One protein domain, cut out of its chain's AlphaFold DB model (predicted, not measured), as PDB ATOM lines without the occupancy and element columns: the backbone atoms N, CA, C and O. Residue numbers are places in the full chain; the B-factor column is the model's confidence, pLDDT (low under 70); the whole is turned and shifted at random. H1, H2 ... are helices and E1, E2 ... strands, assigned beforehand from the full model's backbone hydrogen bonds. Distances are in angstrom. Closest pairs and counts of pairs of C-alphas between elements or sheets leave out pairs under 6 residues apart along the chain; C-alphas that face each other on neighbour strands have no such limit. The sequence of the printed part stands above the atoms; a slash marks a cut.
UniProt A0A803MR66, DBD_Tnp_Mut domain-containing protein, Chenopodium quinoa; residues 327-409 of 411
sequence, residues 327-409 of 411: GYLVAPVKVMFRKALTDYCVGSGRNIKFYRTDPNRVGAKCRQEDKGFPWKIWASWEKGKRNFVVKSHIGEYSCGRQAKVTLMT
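Overview. This is residues 327 to 409 of the 411 residues of the protein "DBD_Tnp_Mut domain-containing protein" of Chenopodium quinoa (UniProt A0A803MR66). One long helix, H1, lies lengthwise over one face of a strongly twisted sheet of four strands, with no named helix on the other face. Residues 395 to 409, a tail with no named element, trail off at one end of this two-layer slab. The 83 printed residues hold H1, E1, E2, E3, E4 in that order; the antiparallel sheet, order E1 - E2 - E3 - E4, is a meander, each strand the neighbour of the one before, and the class is mixed. The whole is compact, with a radius of gyration of the C-alphas of 13.2 A, yet elongated, spanning 39 by 25 by 17 A.

Along the chain. Find C-alpha 327 at (144.065, 175.844, 209.524); from there H1 runs 30.8 A to residue 347. E1 follows at residues 352 to 356, 12.6 A, then E2 at 361 to 366, 17.4 A. E3 takes residues 376 to 382, 19.5 A. E4, residues 387 to 394, 20.5 A, bends by 50 degrees at residue 391 and ends at C-alpha 394, (165.991, 171.378, 191.268).

Arrangement. H1 is on the sheet at a height of 8.7 A, over E2 and E3, along the strands at 11 degrees to E2 on the local plane. Its closest C-alphas to E4 are Val 333 and Asn 387, 6.8 A. In H1, 15 of 17 O i to N i+4 pairs are within hydrogen-bond range. Look for three hairpins within that range: N 353 and O 365, 2.8 A, in E1 and E2; N 364 and O 377, 2.8 A, in E2 and E3; N 378 and O 392, 2.9 A, in E3 and E4. Edge strands E1 and E4 are apart.

Size, cuts and confidence. The C-alphas farthest apart, Gly 384 and Ala 403, are 41.2 A apart. The printed part has no cut, and no link is long. Mean pLDDT of the printed part is 74.0; look for values under 70 in 22 residues, among them 327 to 333 and 402 to 409.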
ATOM      1  N   GLY A 327     143.762 177.268 209.316       50.03
ATOM      2  CA  GLY A 327     144.065 175.844 209.524       50.03
ATOM      3  C   GLY A 327     143.277 174.936 208.578       50.03
ATOM      4  O   GLY A 327     143.857 174.061 207.931       50.03
ATOM      5  N   TYR A 328     141.992 175.252 208.387       53.44
ATOM      6  CA  TYR A 328     141.062 174.490 207.550       53.44
ATOM      7  C   TYR A 328     141.456 174.433 206.065       53.44
ATOM      8  O   TYR A 328     141.189 173.448 205.388       53.44
ATOM      9  N   LEU A 329     142.115 175.470 205.534       55.78
ATOM     10  CA  LEU A 329     142.530 175.507 204.122       55.78
ATOM     11  C   LEU A 329     143.956 174.990 203.902       55.78
ATOM     12  O   LEU A 329     144.284 174.512 202.817       55.78
ATOM     13  N   VAL A 330     144.824 175.093 204.908       57.84
ATOM     14  CA  VAL A 330     146.235 174.705 204.781       57.84
ATOM     15  C   VAL A 330     146.382 173.184 204.703       57.84
ATOM     16  O   VAL A 330     147.151 172.697 203.868       57.84
ATOM     17  N   ALA A 331     145.660 172.434 205.542       58.59
ATOM     18  CA  ALA A 331     145.789 170.979 205.617       58.59
ATOM     19  C   ALA A 331     145.370 170.262 204.312       58.59
ATOM     20  O   ALA A 331     146.222 169.558 203.753       58.59
ATOM     21  N   PRO A 332     144.189 170.525 203.714       63.91
ATOM     22  CA  PRO A 332     143.776 169.858 202.474       63.91
ATOM     23  C   PRO A 332     144.715 170.162 201.297       63.91
ATOM     24  O   PRO A 332     145.137 169.273 200.554       63.91
ATOM     25  N   VAL A 333     145.148 171.419 201.155       64.56
ATOM     26  CA  VAL A 333     146.039 171.828 200.054       64.56
ATOM     27  C   VAL A 333     147.439 171.218 200.211       64.56
ATOM     28  O   VAL A 333     148.088 170.858 199.222       64.56
ATOM     29  N   LYS A 334     147.917 171.036 201.450       72.19
ATOM     30  CA  LYS A 334     149.169 170.323 201.744       72.19
ATOM     31  C   LYS A 334     149.097 168.866 201.286       72.19
ATOM     32  O   LYS A 334     150.062 168.368 200.693       72.19
ATOM     33  N   VAL A 335     147.981 168.189 201.560       73.50
ATOM     34  CA  VAL A 335     147.734 166.796 201.155       73.50
ATOM     35  C   VAL A 335     147.718 166.685 199.634       73.50
ATOM     36  O   VAL A 335     148.486 165.895 199.075       73.50
ATOM     37  N   MET A 336     146.966 167.556 198.953       74.25
ATOM     38  CA  MET A 336     146.925 167.601 197.486       74.25
ATOM     39  C   MET A 336     148.314 167.801 196.873       74.25
ATOM     40  O   MET A 336     148.697 167.087 195.945       74.25
ATOM     41  N   PHE A 337     149.125 168.705 197.432       77.69
ATOM     42  CA  PHE A 337     150.493 168.928 196.962       77.69
ATOM     43  C   PHE A 337     151.384 167.683 197.129       77.69
ATOM     44  O   PHE A 337     152.163 167.345 196.233       77.69
ATOM     45  N   ARG A 338     151.268 166.957 198.250       80.50
ATOM     46  CA  ARG A 338     152.015 165.704 198.473       80.50
ATOM     47  C   ARG A 338     151.573 164.598 197.522       80.50
ATOM     48  O   ARG A 338     152.437 163.878 197.013       80.50
ATOM     49  N   LYS A 339     150.270 164.483 197.263       78.56
ATOM     50  CA  LYS A 339     149.715 163.522 196.307       78.56
ATOM     51  C   LYS A 339     150.205 163.817 194.891       78.56
ATOM     52  O   LYS A 339     150.819 162.950 194.279       78.56
ATOM     53  N   ALA A 340     150.073 165.058 194.424       77.50
ATOM     54  CA  ALA A 340     150.542 165.477 193.102       77.50
ATOM     55  C   ALA A 340     152.048 165.220 192.901       77.50
ATOM     56  O   ALA A 340     152.469 164.720 191.856       77.50
ATOM     57  N   LEU A 341     152.872 165.504 193.920       80.06
ATOM     58  CA  LEU A 341     154.304 165.188 193.891       80.06
ATOM     59  C   LEU A 341     154.578 163.688 193.805       80.06
ATOM     60  O   LEU A 341     155.493 163.268 193.092       80.06
ATOM     61  N   THR A 342     153.810 162.892 194.543       79.81
ATOM     62  CA  THR A 342     153.931 161.435 194.545       79.81
ATOM     63  C   THR A 342     153.568 160.882 193.172       79.81
ATOM     64  O   THR A 342     154.401 160.210 192.570       79.81
ATOM     65  N   ASP A 343     152.411 161.255 192.626       75.38
ATOM     66  CA  ASP A 343     151.916 160.804 191.320       75.38
ATOM     67  C   ASP A 343     152.886 161.175 190.186       75.38
ATOM     68  O   ASP A 343     153.249 160.330 189.363       75.38
ATOM     69  N   TYR A 344     153.406 162.408 190.190       76.31
ATOM     70  CA  TYR A 344     154.414 162.860 189.226       76.31
ATOM     71  C   TYR A 344     155.697 162.014 189.271       76.31
ATOM     72  O   TYR A 344     156.238 161.600 188.236       76.31
ATOM     73  N   CYS A 345     156.201 161.740 190.477       75.75
ATOM     74  CA  CYS A 345     157.430 160.972 190.652       75.75
ATOM     75  C   CYS A 345     157.223 159.494 190.310       75.75
ATOM     76  O   CYS A 345     158.079 158.896 189.652       75.75
ATOM     77  N   VAL A 346     156.070 158.931 190.676       72.56
ATOM     78  CA  VAL A 346     155.658 157.564 190.347       72.56
ATOM     79  C   VAL A 346     155.542 157.381 188.833       72.56
ATOM     80  O   VAL A 346     156.173 156.470 188.296       72.56
ATOM     81  N   GLY A 347     154.843 158.277 188.127       66.62
ATOM     82  CA  GLY A 347     154.731 158.244 186.662       66.62
ATOM     83  C   GLY A 347     156.082 158.393 185.955       66.62
ATOM     84  O   GLY A 347     156.334 157.790 184.913       66.62
ATOM     85  N   SER A 348     157.014 159.121 186.576       69.06
ATOM     86  CA  SER A 348     158.399 159.227 186.109       69.06
ATOM     87  C   SER A 348     159.268 158.001 186.434       69.06
ATOM     88  O   SER A 348     160.422 157.939 185.997       69.06
ATOM     89  N   GLY A 349     158.759 157.036 187.209       74.00
ATOM     90  CA  GLY A 349     159.493 155.860 187.679       74.00
ATOM     91  C   GLY A 349     160.551 156.186 188.737       74.00
ATOM     92  O   GLY A 349     161.619 155.570 188.752       74.00
ATOM     93  N   ARG A 350     160.322 157.195 189.583       79.19
ATOM     94  CA  ARG A 350     161.303 157.719 190.544       79.19
ATOM     95  C   ARG A 350     160.746 157.721 191.964       79.19
ATOM     96  O   ARG A 350     159.596 158.061 192.203       79.19
ATOM     97  N   ASN A 351     161.600 157.369 192.922       79.56
ATOM     98  CA  ASN A 351     161.252 157.362 194.341       79.56
ATOM     99  C   ASN A 351     161.742 158.639 195.032       79.56
ATOM    100  O   ASN A 351     162.913 159.018 194.907       79.56
ATOM    101  N   ILE A 352     160.861 159.243 195.825       86.50
ATOM    102  CA  ILE A 352     161.134 160.445 196.617       86.50
ATOM    103  C   ILE A 352     160.960 160.175 198.113       86.50
ATOM    104  O   ILE A 352     160.359 159.181 198.516       86.50
ATOM    105  N   LYS A 353     161.522 161.058 198.938       86.81
ATOM    106  CA  LYS A 353     161.339 161.110 200.391       86.81
ATOM    107  C   LYS A 353     160.975 162.541 200.790       86.81
ATOM    108  O   LYS A 353     161.639 163.483 200.359       86.81
ATOM    109  N   PHE A 354     159.959 162.701 201.631       87.12
ATOM    110  CA  PHE A 354     159.603 164.001 202.204       87.12
ATOM    111  C   PHE A 354     160.547 164.359 203.370       87.12
ATOM    112  O   PHE A 354     160.949 163.472 204.121       87.12
ATOM    113  N   TYR A 355     160.961 165.628 203.494       78.69
ATOM    114  CA  TYR A 355     161.975 166.052 204.482       78.69
ATOM    115  C   TYR A 355     161.720 167.398 205.181       78.69
ATOM    116  O   TYR A 355     162.560 167.851 205.953       78.69
ATOM    117  N   ARG A 356     160.580 168.044 204.927       70.50
ATOM    118  CA  ARG A 356     160.107 169.243 205.638       70.50
ATOM    119  C   ARG A 356     158.594 169.197 205.620       70.50
ATOM    120  O   ARG A 356     158.041 169.417 204.553       70.50
ATOM    121  N   THR A 357     157.948 168.809 206.708       72.62
ATOM    122  CA  THR A 357     156.505 168.521 206.719       72.62
ATOM    123  C   THR A 357     155.781 169.292 207.814       72.62
ATOM    124  O   THR A 357     154.912 168.744 208.476       72.62
ATOM    125  N   ASP A 358     156.091 170.575 207.966       80.75
ATOM    126  CA  ASP A 358     155.370 171.484 208.867       80.75
ATOM    127  C   ASP A 358     153.975 171.808 208.291       80.75
ATOM    128  O   ASP A 358     153.768 171.630 207.084       80.75
ATOM    129  N   PRO A 359     152.996 172.301 209.073       71.44
ATOM    130  CA  PRO A 359     151.667 172.659 208.558       71.44
ATOM    131  C   PRO A 359     151.739 173.554 207.316       71.44
ATOM    132  O   PRO A 359     151.093 173.288 206.315       71.44
ATOM    133  N   ASN A 360     152.665 174.514 207.316       79.44
ATOM    134  CA  ASN A 360     152.828 175.496 206.246       79.44
ATOM    135  C   ASN A 360     153.947 175.174 205.241       79.44
ATOM    136  O   ASN A 360     154.280 176.030 204.418       79.44
ATOM    137  N   ARG A 361     154.611 174.010 205.315       84.19
ATOM    138  CA  ARG A 361     155.784 173.695 204.473       84.19
ATOM    139  C   ARG A 361     155.826 172.225 204.072       84.19
ATOM    140  O   ARG A 361     155.672 171.339 204.904       84.19
ATOM    141  N   VAL A 362     156.114 171.972 202.796       86.19
ATOM    142  CA  VAL A 362     156.332 170.620 202.264       86.19
ATOM    143  C   VAL A 362     157.605 170.595 201.435       86.19
ATOM    144  O   VAL A 362     157.747 171.361 200.488       86.19
ATOM    145  N   GLY A 363     158.530 169.698 201.764       86.94
ATOM    146  CA  GLY A 363     159.733 169.435 200.978       86.94
ATOM    147  C   GLY A 363     159.861 167.966 200.604       86.94
ATOM    148  O   GLY A 363     159.638 167.104 201.452       86.94
ATOM    149  N   ALA A 364     160.267 167.685 199.368       88.50
ATOM    150  CA  ALA A 364     160.582 166.354 198.865       88.50
ATOM    151  C   ALA A 364     161.960 166.333 198.197       88.50
ATOM    152  O   ALA A 364     162.388 167.308 197.582       88.50
ATOM    153  N   LYS A 365     162.672 165.219 198.331       88.81
ATOM    154  CA  LYS A 365     163.990 164.993 197.729       88.81
ATOM    155  C   LYS A 365     164.105 163.584 197.179       88.81
ATOM    156  O   LYS A 365     163.308 162.712 197.530       88.81
ATOM    157  N   CYS A 366     165.083 163.352 196.311       86.06
ATOM    158  CA  CYS A 366     165.304 162.025 195.754       86.06
ATOM    159  C   CYS A 366     165.637 161.036 196.876       86.06
ATOM    160  O   CYS A 366     166.437 161.333 197.762       86.06
ATOM    161  N   ARG A 367     165.067 159.827 196.827       83.50
ATOM    162  CA  ARG A 367     165.363 158.793 197.831       83.50
ATOM    163  C   ARG A 367     166.824 158.328 197.801       83.50
ATOM    164  O   ARG A 367     167.301 157.787 198.787       83.50
ATOM    165  N   GLN A 368     167.524 158.523 196.683       77.12
ATOM    166  CA  GLN A 368     168.933 158.160 196.510       77.12
ATOM    167  C   GLN A 368     169.885 159.364 196.677       77.12
ATOM    168  O   GLN A 368     170.944 159.378 196.061       77.12
ATOM    169  N   GLU A 369     169.528 160.376 197.474       71.25
ATOM    170  CA  GLU A 369     170.367 161.568 197.718       71.25
ATOM    171  C   GLU A 369     171.830 161.229 198.050       71.25
ATOM    172  O   GLU A 369     172.731 161.886 197.536       71.25
ATOM    173  N   ASP A 370     172.077 160.145 198.794       72.50
ATOM    174  CA  ASP A 370     173.423 159.673 199.167       72.50
ATOM    175  C   ASP A 370     174.330 159.356 197.961       72.50
ATOM    176  O   ASP A 370     175.550 159.297 198.085       72.50
ATOM    177  N   LYS A 371     173.748 159.167 196.769       74.12
ATOM    178  CA  LYS A 371     174.469 158.973 195.500       74.12
ATOM    179  C   LYS A 371     174.750 160.289 194.759       74.12
ATOM    180  O   LYS A 371     175.166 160.256 193.603       74.12
ATOM    181  N   GLY A 372     174.514 161.432 195.403       74.31
ATOM    182  CA  GLY A 372     174.772 162.766 194.859       74.31
ATOM    183  C   GLY A 372     173.675 163.300 193.938       74.31
ATOM    184  O   GLY A 372     173.946 164.182 193.127       74.31
ATOM    185  N   PHE A 373     172.446 162.779 194.021       78.75
ATOM    186  CA  PHE A 373     171.349 163.255 193.174       78.75
ATOM    187  C   PHE A 373     170.753 164.558 193.722       78.75
ATOM    188  O   PHE A 373     170.208 164.549 194.826       78.75
ATOM    189  N   PRO A 374     170.800 165.667 192.959       79.38
ATOM    190  CA  PRO A 374     170.468 166.987 193.484       79.38
ATOM    191  C   PRO A 374     168.960 167.278 193.488       79.38
ATOM    192  O   PRO A 374     168.558 168.332 193.988       79.38
ATOM    193  N   TRP A 375     168.126 166.371 192.950       85.88
ATOM    194  CA  TRP A 375     166.688 166.596 192.842       85.88
ATOM    195  C   TRP A 375     166.055 166.835 194.210       85.88
ATOM    196  O   TRP A 375     166.070 165.975 195.103       85.88
ATOM    197  N   LYS A 376     165.468 168.021 194.341       88.62
ATOM    198  CA  LYS A 376     164.743 168.465 195.521       88.62
ATOM    199  C   LYS A 376     163.707 169.501 195.125       88.62
ATOM    200  O   LYS A 376     163.929 170.310 194.225       88.62
ATOM    201  N   ILE A 377     162.606 169.516 195.848       87.44
ATOM    202  CA  ILE A 377     161.564 170.522 195.733       87.44
ATOM    203  C   ILE A 377     161.089 170.898 197.126       87.44
ATOM    204  O   ILE A 377     160.987 170.043 198.005       87.44
ATOM    205  N   TRP A 378     160.804 172.174 197.351       87.81
ATOM    206  CA  TRP A 378     160.056 172.582 198.531       87.81
ATOM    207  C   TRP A 378     159.082 173.705 198.213       87.81
ATOM    208  O   TRP A 378     159.365 174.598 197.411       87.81
ATOM    209  N   ALA A 379     157.935 173.640 198.871       84.75
ATOM    210  CA  ALA A 379     156.860 174.604 198.804       84.75
ATOM    211  C   ALA A 379     156.485 175.068 200.211       84.75
ATOM    212  O   ALA A 379     156.687 174.358 201.203       84.75
ATOM    213  N   SER A 380     155.929 176.268 200.290       85.38
ATOM    214  CA  SER A 380     155.353 176.799 201.520       85.38
ATOM    215  C   SER A 380     154.024 177.472 201.252       85.38
ATOM    216  O   SER A 380     153.831 178.050 200.181       85.38
ATOM    217  N   TRP A 381     153.157 177.458 202.256       81.50
ATOM    218  CA  TRP A 381     151.911 178.203 202.253       81.50
ATOM    219  C   TRP A 381     152.172 179.702 202.094       81.50
ATOM    220  O   TRP A 381     152.991 180.290 202.806       81.50
ATOM    221  N   GLU A 382     151.484 180.327 201.144       80.12
ATOM    222  CA  GLU A 382     151.534 181.764 200.908       80.12
ATOM    223  C   GLU A 382     150.162 182.373 201.206       80.12
ATOM    224  O   GLU A 382     149.228 182.228 200.417       80.12
ATOM    225  N   LYS A 383     150.045 183.085 202.340       75.81
ATOM    226  CA  LYS A 383     148.770 183.641 202.840       75.81
ATOM    227  C   LYS A 383     148.027 184.472 201.785       75.81
ATOM    228  O   LYS A 383     146.818 184.343 201.652       75.81
ATOM    229  N   GLY A 384     148.752 185.268 200.994       71.19
ATOM    230  CA  GLY A 384     148.159 186.122 199.957       71.19
ATOM    231  C   GLY A 384     147.545 185.363 198.776       71.19
ATOM    232  O   GLY A 384     146.644 185.884 198.132       71.19
ATOM    233  N   LYS A 385     148.003 184.136 198.498       69.94
ATOM    234  CA  LYS A 385     147.475 183.291 197.412       69.94
ATOM    235  C   LYS A 385     146.588 182.156 197.907       69.94
ATOM    236  O   LYS A 385     146.027 181.449 197.079       69.94
ATOM    237  N   ARG A 386     146.501 181.964 199.230       72.69
ATOM    238  CA  ARG A 386     145.805 180.839 199.876       72.69
ATOM    239  C   ARG A 386     146.175 179.489 199.242       72.69
ATOM    240  O   ARG A 386     145.311 178.664 198.979       72.69
ATOM    241  N   ASN A 387     147.461 179.297 198.930       74.25
ATOM    242  CA  ASN A 387     147.952 178.081 198.279       74.25
ATOM    243  C   ASN A 387     149.425 177.797 198.642       74.25
ATOM    244  O   ASN A 387     150.163 178.698 199.063       74.25
ATOM    245  N   PHE A 388     149.868 176.551 198.457       77.25
ATOM    246  CA  PHE A 388     151.276 176.165 198.509       77.25
ATOM    247  C   PHE A 388     151.999 176.623 197.247       77.25
ATOM    248  O   PHE A 388     151.675 176.237 196.128       77.25
ATOM    249  N   VAL A 389     153.039 177.430 197.436       78.12
ATOM    250  CA  VAL A 389     153.864 177.938 196.341       78.12
ATOM    251  C   VAL A 389     155.226 177.279 196.408       78.12
ATOM    252  O   VAL A 389     155.888 177.324 197.446       78.12
ATOM    253  N   VAL A 390     155.660 176.686 195.294       83.44
ATOM    254  CA  VAL A 390     157.008 176.127 195.155       83.44
ATOM    255  C   VAL A 390     158.025 177.256 195.293       83.44
ATOM    256  O   VAL A 390     158.019 178.217 194.529       83.44
ATOM    257  N   LYS A 391     158.899 177.150 196.293       83.81
ATOM    258  CA  LYS A 391     159.931 178.150 196.589       83.81
ATOM    259  C   LYS A 391     161.304 177.739 196.063       83.81
ATOM    260  O   LYS A 391     162.149 178.593 195.821       83.81
ATOM    261  N   SER A 392     161.547 176.443 195.875       83.44
ATOM    262  CA  SER A 392     162.732 175.951 195.170       83.44
ATOM    263  C   SER A 392     162.433 174.617 194.513       83.44
ATOM    264  O   SER A 392     161.801 173.756 195.124       83.44
ATOM    265  N   HIS A 393     162.936 174.448 193.297       85.94
ATOM    266  CA  HIS A 393     162.892 173.210 192.541       85.94
ATOM    267  C   HIS A 393     164.242 173.017 191.849       85.94
ATOM    268  O   HIS A 393     164.723 173.912 191.159       85.94
ATOM    269  N   ILE A 394     164.856 171.854 192.054       82.00
ATOM    270  CA  ILE A 394     165.991 171.378 191.268       82.00
ATOM    271  C   ILE A 394     165.475 170.202 190.448       82.00
ATOM    272  O   ILE A 394     165.292 169.121 190.997       82.00
ATOM    273  N   GLY A 395     165.218 170.429 189.159       73.19
ATOM    274  CA  GLY A 395     164.621 169.441 188.252       73.19
ATOM    275  C   GLY A 395     165.594 168.397 187.700       73.19
ATOM    276  O   GLY A 395     165.168 167.428 187.072       73.19
ATOM    277  N   GLU A 396     166.896 168.557 187.941       73.56
ATOM    278  CA  GLU A 396     167.915 167.637 187.441       73.56
ATOM    279  C   GLU A 396     167.840 166.279 188.147       73.56
ATOM    280  O   GLU A 396     168.281 166.088 189.283       73.56
ATOM    281  N   TYR A 397     167.291 165.306 187.426       63.00
ATOM    282  CA  TYR A 397     167.331 163.905 187.802       63.00
ATOM    283  C   TYR A 397     168.500 163.215 187.109       63.00
ATOM    284  O   TYR A 397     168.399 162.818 185.951       63.00
ATOM    285  N   SER A 398     169.585 162.986 187.838       61.88
ATOM    286  CA  SER A 398     170.657 162.082 187.404       61.88
ATOM    287  C   SER A 398     170.416 160.627 187.832       61.88
ATOM    288  O   SER A 398     171.179 159.736 187.458       61.88
ATOM    289  N   CYS A 399     169.335 160.347 188.573       69.31
ATOM    290  CA  CYS A 399     168.958 158.989 188.957       69.31
ATOM    291  C   CYS A 399     168.149 158.285 187.853       69.31
ATOM    292  O   CYS A 399     167.212 158.845 187.274       69.31
ATOM    293  N   GLY A 400     168.512 157.032 187.566       64.94
ATOM    294  CA  GLY A 400     167.778 156.179 186.630       64.94
ATOM    295  C   GLY A 400     166.384 155.808 187.147       64.94
ATOM    296  O   GLY A 400     166.140 155.795 188.357       64.94
ATOM    297  N   ARG A 401     165.469 155.482 186.222       74.25
ATOM    298  CA  ARG A 401     164.138 154.954 186.562       74.25
ATOM    299  C   ARG A 401     164.289 153.662 187.367       74.25
ATOM    300  O   ARG A 401     165.097 152.803 187.018       74.25
ATOM    301  N   GLN A 402     163.528 153.525 188.445       66.56
ATOM    302  CA  GLN A 402     163.551 152.337 189.290       66.56
ATOM    303  C   GLN A 402     162.466 151.360 188.841       66.56
ATOM    304  O   GLN A 402     161.318 151.747 188.663       66.56
ATOM    305  N   ALA A 403     162.827 150.081 188.699       55.41
ATOM    306  CA  ALA A 403     161.895 149.017 188.311       55.41
ATOM    307  C   ALA A 403     160.808 148.744 189.370       55.41
ATOM    308  O   ALA A 403     159.760 148.196 189.052       55.41
ATOM    309  N   LYS A 404     161.056 149.136 190.629       58.28
ATOM    310  CA  LYS A 404     160.102 149.052 191.737       58.28
ATOM    311  C   LYS A 404     159.989 150.415 192.419       58.28
ATOM    312  O   LYS A 404     160.880 150.832 193.164       58.28
ATOM    313  N   VAL A 405     158.895 151.119 192.155       60.88
ATOM    314  CA  VAL A 405     158.553 152.373 192.835       60.88
ATOM    315  C   VAL A 405     157.919 152.007 194.178       60.88
ATOM    316  O   VAL A 405     156.844 151.425 194.226       60.88
ATOM    317  N   THR A 406     158.610 152.274 195.287       58.59
ATOM    318  CA  THR A 406     158.197 151.811 196.626       58.59
ATOM    319  C   THR A 406     156.978 152.569 197.151       58.59
ATOM    320  O   THR A 406     156.308 152.088 198.055       58.59
ATOM    321  N   LEU A 407     156.683 153.737 196.574       58.12
ATOM    322  CA  LEU A 407     155.486 154.527 196.878       58.12
ATOM    323  C   LEU A 407     154.188 153.870 196.367       58.12
ATOM    324  O   LEU A 407     153.124 154.245 196.827       58.12
ATOM    325  N   MET A 408     154.269 152.872 195.474       42.47
ATOM    326  CA  MET A 408     153.112 152.076 195.026       42.47
ATOM    327  C   MET A 408     152.826 150.847 195.909       42.47
ATOM    328  O   MET A 408     151.879 150.121 195.639       42.47
ATOM    329  N   THR A 409     153.659 150.553 196.917       33.78
ATOM    330  CA  THR A 409     153.601 149.275 197.665       33.78
ATOM    331  C   THR A 409     153.162 149.390 199.128       33.78
ATOM    332  O   THR A 409     153.395 148.453 199.881       33.78
TER     333      THR A 409